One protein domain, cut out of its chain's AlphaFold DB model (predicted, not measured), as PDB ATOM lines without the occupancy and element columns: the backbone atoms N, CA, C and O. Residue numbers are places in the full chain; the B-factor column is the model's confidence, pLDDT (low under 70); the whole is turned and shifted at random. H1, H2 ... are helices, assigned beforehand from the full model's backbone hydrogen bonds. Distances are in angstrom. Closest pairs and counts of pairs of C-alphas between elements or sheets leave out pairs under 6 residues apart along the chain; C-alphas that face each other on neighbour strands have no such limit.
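What this domain is: This is residues 19 to 76 of the 77 residues of an uncharacterized protein of Streptomyces sp. SID5643 (UniProt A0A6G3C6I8). Two separate helices are joined by a long loop: after H1 the chain turns round, runs back past H1 as an open strand-like stretch without a named strand, and then leads into H2, which sticks out beyond the beginning of H1. The printed part has 58 residues with two named helices, H1 then H2, and no named strand. The class is all helix, though under half of the residues, 26 of 58, are in named elements. The whole is extended, with a radius of gyration of the C-alphas of 16.3 A, and elongated, spanning 48 by 29 by 18 A.

How they stand to each other: H1, residues 19 to 32, and H2, residues 63 to 74, are apart, with no C-alpha of the one within 8 A of the other. Residues 34 to 41, 54 to 60 and 63 to 76 stand free, and of the last 63 to 74 belong to H2. In both helices every O i to N i+4 pair is within hydrogen-bond range.

Where its parts are: H1 begins at C-alpha 19 (-18.536, 21.941, -35.128) and is 20.2 A long from first to last C-alpha. H2 is 16.9 A long and ends at C-alpha 74 (-28.757, 39.985, -25.193).

The domain as a whole: The C-alphas of Ala 39 and Asn 74, the two farthest apart, are 49.1 A apart. The printed part has no cut. The link from H1 to H2, 30 residues, is long. Mean pLDDT of the printed part is 90.6, and residue 76 is under 70.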
ATOM      1  N   GLU A  19     -18.961  21.784 -33.729       97.06
ATOM      2  CA  GLU A  19     -18.536  21.941 -35.128       97.06
ATOM      3  C   GLU A  19     -17.675  23.197 -35.310       97.06
ATOM      4  O   GLU A  19     -16.554  23.119 -35.803       97.06
ATOM      5  N   GLN A  20     -18.136  24.340 -34.795       97.25
ATOM      6  CA  GLN A  20     -17.380  25.595 -34.842       97.25
ATOM      7  C   GLN A  20     -16.045  25.511 -34.085       97.25
ATOM      8  O   GLN A  20     -15.055  26.098 -34.517       97.25
ATOM      9  N   ALA A  21     -15.999  24.799 -32.957       97.00
ATOM     10  CA  ALA A  21     -14.763  24.609 -32.204       97.00
ATOM     11  C   ALA A  21     -13.740  23.749 -32.970       97.00
ATOM     12  O   ALA A  21     -12.553  24.081 -32.979       97.00
ATOM     13  N   GLU A  22     -14.183  22.690 -33.659       97.12
ATOM     14  CA  GLU A  22     -13.313  21.896 -34.540       97.12
ATOM     15  C   GLU A  22     -12.809  22.733 -35.726       97.12
ATOM     16  O   GLU A  22     -11.613  22.714 -36.009       97.12
ATOM     17  N   GLU A  23     -13.658  23.557 -36.354       97.50
ATOM     18  CA  GLU A  23     -13.213  24.471 -37.418       97.50
ATOM     19  C   GLU A  23     -12.119  25.438 -36.934       97.50
ATOM     20  O   GLU A  23     -11.139  25.696 -37.639       97.50
ATOM     21  N   VAL A  24     -12.263  25.997 -35.727       96.69
ATOM     22  CA  VAL A  24     -11.245  26.883 -35.141       96.69
ATOM     23  C   VAL A  24      -9.943  26.121 -34.893       96.69
ATOM     24  O   VAL A  24      -8.872  26.622 -35.242       96.69
ATOM     25  N   LYS A  25     -10.014  24.903 -34.350       96.38
ATOM     26  CA  LYS A  25      -8.849  24.033 -34.145       96.38
ATOM     27  C   LYS A  25      -8.136  23.718 -35.462       96.38
ATOM     28  O   LYS A  25      -6.907  23.796 -35.510       96.38
ATOM     29  N   GLU A  26      -8.860  23.401 -36.533       94.81
ATOM     30  CA  GLU A  26      -8.273  23.158 -37.858       94.81
ATOM     31  C   GLU A  26      -7.546  24.398 -38.389       94.81
ATOM     32  O   GLU A  26      -6.412  24.302 -38.860       94.81
ATOM     33  N   ARG A  27      -8.144  25.585 -38.236       95.00
ATOM     34  CA  ARG A  27      -7.501  26.851 -38.621       95.00
ATOM     35  C   ARG A  27      -6.238  27.123 -37.804       95.00
ATOM     36  O   ARG A  27      -5.222  27.496 -38.380       95.00
ATOM     37  N   ILE A  28      -6.264  26.903 -36.487       94.25
ATOM     38  CA  ILE A  28      -5.071  27.031 -35.628       94.25
ATOM     39  C   ILE A  28      -3.985  26.040 -36.065       94.25
ATOM     40  O   ILE A  28      -2.821  26.416 -36.183       94.25
ATOM     41  N   THR A  29      -4.364  24.798 -36.372       92.62
ATOM     42  CA  THR A  29      -3.450  23.748 -36.853       92.62
ATOM     43  C   THR A  29      -2.730  24.189 -38.131       92.62
ATOM     44  O   THR A  29      -1.508  24.082 -38.217       92.62
ATOM     45  N   GLN A  30      -3.468  24.750 -39.092       91.00
ATOM     46  CA  GLN A  30      -2.913  25.266 -40.349       91.00
ATOM     47  C   GLN A  30      -2.014  26.494 -40.148       91.00
ATOM     48  O   GLN A  30      -1.037  26.663 -40.873       91.00
ATOM     49  N   LEU A  31      -2.303  27.347 -39.158       91.06
ATOM     50  CA  LEU A  31      -1.435  28.481 -38.821       91.06
ATOM     51  C   LEU A  31      -0.090  28.024 -38.235       91.06
ATOM     52  O   LEU A  31       0.938  28.631 -38.529       91.06
ATOM     53  N   LEU A  32      -0.092  26.970 -37.412       88.94
ATOM     54  CA  LEU A  32       1.112  26.434 -36.765       88.94
ATOM     55  C   LEU A  32       1.951  25.540 -37.691       88.94
ATOM     56  O   LEU A  32       3.170  25.476 -37.540       88.94
ATOM     57  N   CYS A  33       1.324  24.866 -38.656       87.38
ATOM     58  CA  CYS A  33       1.996  24.117 -39.716       87.38
ATOM     59  C   CYS A  33       1.514  24.621 -41.087       87.38
ATOM     60  O   CYS A  33       0.633  24.013 -41.694       87.38
ATOM     61  N   PRO A  34       2.078  25.743 -41.578       78.25
ATOM     62  CA  PRO A  34       1.663  26.335 -42.850       78.25
ATOM     63  C   PRO A  34       2.046  25.478 -44.068       78.25
ATOM     64  O   PRO A  34       1.491  25.678 -45.145       78.25
ATOM     65  N   ASP A  35       2.982  24.539 -43.898       83.50
ATOM     66  CA  ASP A  35       3.371  23.537 -44.892       83.50
ATOM     67  C   ASP A  35       3.175  22.128 -44.301       83.50
ATOM     68  O   ASP A  35       4.073  21.623 -43.621       83.50
ATOM     69  N   PRO A  36       2.006  21.491 -44.496       77.06
ATOM     70  CA  PRO A  36       1.737  20.152 -43.971       77.06
ATOM     71  C   PRO A  36       2.596  19.060 -44.626       77.06
ATOM     72  O   PRO A  36       2.728  17.980 -44.054       77.06
ATOM     73  N   ASP A  37       3.204  19.344 -45.782       82.81
ATOM     74  CA  ASP A  37       4.000  18.395 -46.564       82.81
ATOM     75  C   ASP A  37       5.513  18.536 -46.309       82.81
ATOM     76  O   ASP A  37       6.331  17.900 -46.985       82.81
ATOM     77  N   HIS A  38       5.913  19.351 -45.325       81.06
ATOM     78  CA  HIS A  38       7.318  19.508 -44.966       81.06
ATOM     79  C   HIS A  38       7.947  18.169 -44.545       81.06
ATOM     80  O   HIS A  38       7.332  17.319 -43.898       81.06
ATOM     81  N   ALA A  39       9.222  17.982 -44.890       85.88
ATOM     82  CA  ALA A  39       9.931  16.759 -44.544       85.88
ATOM     83  C   ALA A  39      10.133  16.661 -43.016       85.88
ATOM     84  O   ALA A  39      10.698  17.585 -42.423       85.88
ATOM     85  N   PRO A  40       9.732  15.551 -42.365       82.69
ATOM     86  CA  PRO A  40       9.973  15.356 -40.939       82.69
ATOM     87  C   PRO A  40      11.478  15.217 -40.628       82.69
ATOM     88  O   PRO A  40      12.236  14.739 -41.481       82.69
ATOM     89  N   PRO A  41      11.924  15.550 -39.394       85.56
ATOM     90  CA  PRO A  41      11.122  15.930 -38.220       85.56
ATOM     91  C   PRO A  41      10.792  17.434 -38.136       85.56
ATOM     92  O   PRO A  41      11.581  18.274 -38.565       85.56
ATOM     93  N   CYS A  42       9.665  17.780 -37.502       85.31
ATOM     94  CA  CYS A  42       9.320  19.174 -37.204       85.31
ATOM     95  C   CYS A  42      10.398  19.827 -36.311       85.31
ATOM     96  O   CYS A  42      10.792  19.213 -35.315       85.31
ATOM     97  N   PRO A  43      10.816  21.083 -36.571       83.69
ATOM     98  CA  PRO A  43      11.763  21.800 -35.707       83.69
ATOM     99  C   PRO A  43      11.269  21.992 -34.266       83.69
ATOM    100  O   PRO A  43      12.070  22.000 -33.334       83.69
ATOM    101  N   ILE A  44       9.953  22.145 -34.093       87.00
ATOM    102  CA  ILE A  44       9.267  22.213 -32.799       87.00
ATOM    103  C   ILE A  44       8.067  21.259 -32.898       87.00
ATOM    104  O   ILE A  44       7.077  21.617 -33.536       87.00
ATOM    105  N   PRO A  45       8.145  20.027 -32.370       88.38
ATOM    106  CA  PRO A  45       7.024  19.094 -32.416       88.38
ATOM    107  C   PRO A  45       5.891  19.566 -31.498       88.38
ATOM    108  O   PRO A  45       6.135  20.026 -30.384       88.38
ATOM    109  N   TRP A  46       4.648  19.428 -31.955       91.31
ATOM    110  CA  TRP A  46       3.460  19.840 -31.211       91.31
ATOM    111  C   TRP A  46       2.268  18.933 -31.522       91.31
ATOM    112  O   TRP A  46       2.271  18.163 -32.481       91.31
ATOM    113  N   SER A  47       1.239  19.029 -30.685       92.31
ATOM    114  CA  SER A  47      -0.061  18.396 -30.897       92.31
ATOM    115  C   SER A  47      -1.156  19.338 -30.407       92.31
ATOM    116  O   SER A  47      -0.880  20.218 -29.594       92.31
ATOM    117  N   VAL A  48      -2.377  19.176 -30.910       94.38
ATOM    118  CA  VAL A  48      -3.535  19.975 -30.497       94.38
ATOM    119  C   VAL A  48      -4.672  19.057 -30.072       94.38
ATOM    120  O   VAL A  48      -4.965  18.058 -30.733       94.38
ATOM    121  N   LEU A  49      -5.317  19.409 -28.966       94.12
ATOM    122  CA  LEU A  49      -6.457  18.701 -28.398       94.12
ATOM    123  C   LEU A  49      -7.632  19.676 -28.285       94.12
ATOM    124  O   LEU A  49      -7.433  20.875 -28.105       94.12
ATOM    125  N   LEU A  50      -8.852  19.154 -28.408       95.44
ATOM    126  CA  LEU A  50     -10.077  19.900 -28.131       95.44
ATOM    127  C   LEU A  50     -10.812  19.188 -27.001       95.44
ATOM    128  O   LEU A  50     -11.323  18.088 -27.215       95.44
ATOM    129  N   LEU A  51     -10.832  19.831 -25.838       92.88
ATOM    130  CA  LEU A  51     -11.480  19.342 -24.626       92.88
ATOM    131  C   LEU A  51     -12.905  19.891 -24.534       92.88
ATOM    132  O   LEU A  51     -13.160  21.033 -24.932       92.88
ATOM    133  N   ASP A  52     -13.830  19.084 -24.028       90.00
ATOM    134  CA  ASP A  52     -15.146  19.559 -23.617       90.00
ATOM    135  C   ASP A  52     -15.115  20.189 -22.208       90.00
ATOM    136  O   ASP A  52     -14.115  20.137 -21.493       90.00
ATOM    137  N   ALA A  53     -16.218  20.831 -21.811       86.38
ATOM    138  CA  ALA A  53     -16.306  21.490 -20.507       86.38
ATOM    139  C   ALA A  53     -16.235  20.505 -19.323       86.38
ATOM    140  O   ALA A  53     -15.828  20.900 -18.234       86.38
ATOM    141  N   ALA A  54     -16.633  19.244 -19.517       88.06
ATOM    142  CA  ALA A  54     -16.575  18.216 -18.482       88.06
ATOM    143  C   ALA A  54     -15.149  17.671 -18.279       88.06
ATOM    144  O   ALA A  54     -14.865  17.094 -17.230       88.06
ATOM    145  N   GLU A  55     -14.264  17.864 -19.258       90.69
ATOM    146  CA  GLU A  55     -12.849  17.480 -19.229       90.69
ATOM    147  C   GLU A  55     -11.926  18.571 -18.652       90.69
ATOM    148  O   GLU A  55     -10.722  18.349 -18.521       90.69
ATOM    149  N   LEU A  56     -12.450  19.752 -18.308       90.31
ATOM    150  CA  LEU A  56     -11.655  20.821 -17.702       90.31
ATOM    151  C   LEU A  56     -11.325  20.507 -16.235       90.31
ATOM    152  O   LEU A  56     -12.207  20.157 -15.457       90.31
ATOM    153  N   ASP A  57     -10.065  20.722 -15.839       90.56
ATOM    154  CA  ASP A  57      -9.641  20.576 -14.434       90.56
ATOM    155  C   ASP A  57     -10.374  21.536 -13.484       90.56
ATOM    156  O   ASP A  57     -10.613  21.214 -12.321       90.56
ATOM    157  N   ASP A  58     -10.702  22.724 -13.992       92.44
ATOM    158  CA  ASP A  58     -11.492  23.739 -13.313       92.44
ATOM    159  C   ASP A  58     -12.734  24.037 -14.171       92.44
ATOM    160  O   ASP A  58     -12.590  24.577 -15.276       92.44
ATOM    161  N   PRO A  59     -13.943  23.676 -13.701       86.56
ATOM    162  CA  PRO A  59     -15.177  23.892 -14.452       86.56
ATOM    163  C   PRO A  59     -15.489  25.381 -14.661       86.56
ATOM    164  O   PRO A  59     -16.210  25.717 -15.601       86.56
ATOM    165  N   ASP A  60     -14.920  26.268 -13.839       92.12
ATOM    166  CA  ASP A  60     -15.158  27.709 -13.888       92.12
ATOM    167  C   ASP A  60     -14.040  28.470 -14.627       92.12
ATOM    168  O   ASP A  60     -14.109  29.693 -14.760       92.12
ATOM    169  N   ALA A  61     -13.044  27.768 -15.194       93.25
ATOM    170  CA  ALA A  61     -11.872  28.362 -15.855       93.25
ATOM    171  C   ALA A  61     -12.205  29.381 -16.963       93.25
ATOM    172  O   ALA A  61     -11.375  30.223 -17.310       93.25
ATOM    173  N   TYR A  62     -13.407  29.293 -17.540       95.50
ATOM    174  CA  TYR A  62     -13.886  30.166 -18.611       95.50
ATOM    175  C   TYR A  62     -15.257  30.791 -18.308       95.50
ATOM    176  O   TYR A  62     -15.990  31.121 -19.242       95.50
ATOM    177  N   ALA A  63     -15.618  30.969 -17.033       94.50
ATOM    178  CA  ALA A  63     -16.896  31.573 -16.643       94.50
ATOM    179  C   ALA A  63     -17.109  32.962 -17.280       94.50
ATOM    180  O   ALA A  63     -18.148  33.201 -17.898       94.50
ATOM    181  N   ASP A  64     -16.087  33.824 -17.253       95.69
ATOM    182  CA  ASP A  64     -16.131  35.172 -17.845       95.69
ATOM    183  C   ASP A  64     -16.405  35.146 -19.362       95.69
ATOM    184  O   ASP A  64     -17.086  36.019 -19.902       95.69
ATOM    185  N   LEU A  65     -15.904  34.126 -20.072       95.62
ATOM    186  CA  LEU A  65     -16.147  33.958 -21.507       95.62
ATOM    187  C   LEU A  65     -17.620  33.631 -21.787       95.62
ATOM    188  O   LEU A  65     -18.185  34.114 -22.773       95.62
ATOM    189  N   VAL A  66     -18.237  32.807 -20.935       94.69
ATOM    190  CA  VAL A  66     -19.664  32.473 -21.034       94.69
ATOM    191  C   VAL A  66     -20.508  33.706 -20.724       94.69
ATOM    192  O   VAL A  66     -21.383  34.045 -21.521       94.69
ATOM    193  N   GLU A  67     -20.193  34.421 -19.639       96.00
ATOM    194  CA  GLU A  67     -20.873  35.666 -19.269       96.00
ATOM    195  C   GLU A  67     -20.812  36.691 -20.412       96.00
ATOM    196  O   GLU A  67     -21.844  37.222 -20.835       96.00
ATOM    197  N   GLN A  68     -19.626  36.918 -20.987       96.25
ATOM    198  CA  GLN A  68     -19.468  37.825 -22.122       96.25
ATOM    199  C   GLN A  68     -20.370  37.421 -23.298       96.25
ATOM    200  O   GLN A  68     -21.050  38.269 -23.881       96.25
ATOM    201  N   ALA A  69     -20.414  36.133 -23.647       95.31
ATOM    202  CA  ALA A  69     -21.228  35.663 -24.760       95.31
ATOM    203  C   ALA A  69     -22.738  35.826 -24.515       95.31
ATOM    204  O   ALA A  69     -23.488  36.090 -25.459       95.31
ATOM    205  N   GLU A  70     -23.204  35.678 -23.275       95.06
ATOM    206  CA  GLU A  70     -24.595  35.936 -22.897       95.06
ATOM    207  C   GLU A  70     -24.943  37.422 -22.998       95.06
ATOM    208  O   GLU A  70     -25.965  37.775 -23.596       95.06
ATOM    209  N   ILE A  71     -24.068  38.298 -22.494       96.31
ATOM    210  CA  ILE A  71     -24.213  39.752 -22.623       96.31
ATOM    211  C   ILE A  71     -24.315  40.135 -24.105       96.31
ATOM    212  O   ILE A  71     -25.260  40.813 -24.507       96.31
ATOM    213  N   GLU A  72     -23.397  39.655 -24.945       95.00
ATOM    214  CA  GLU A  72     -23.390  39.952 -26.380       95.00
ATOM    215  C   GLU A  72     -24.627  39.420 -27.116       95.00
ATOM    216  O   GLU A  72     -25.100  40.062 -28.055       95.00
ATOM    217  N   ARG A  73     -25.171  38.266 -26.711       91.69
ATOM    218  CA  ARG A  73     -26.429  37.735 -27.264       91.69
ATOM    219  C   ARG A  73     -27.617  38.625 -26.909       91.69
ATOM    220  O   ARG A  73     -28.437  38.886 -27.781       91.69
ATOM    221  N   ASN A  74     -27.678  39.118 -25.675       87.00
ATOM    222  CA  ASN A  74     -28.757  39.985 -25.193       87.00
ATOM    223  C   ASN A  74     -28.688  41.417 -25.755       87.00
ATOM    224  O   ASN A  74     -29.687  42.131 -25.746       87.00
ATOM    225  N   LEU A  75     -27.520  41.843 -26.249       83.81
ATOM    226  CA  LEU A  75     -27.325  43.131 -26.923       83.81
ATOM    227  C   LEU A  75     -27.678  43.103 -28.420       83.81
ATOM    228  O   LEU A  75     -27.727  44.165 -29.045       83.81
ATOM    229  N   ARG A  76     -27.904  41.924 -29.018       68.12
ATOM    230  CA  ARG A  76     -28.339  41.820 -30.419       68.12
ATOM    231  C   ARG A  76     -29.863  42.038 -30.502       68.12
ATOM    232  O   ARG A  76     -30.583  41.323 -29.809       68.12
TER     233      ARG A  76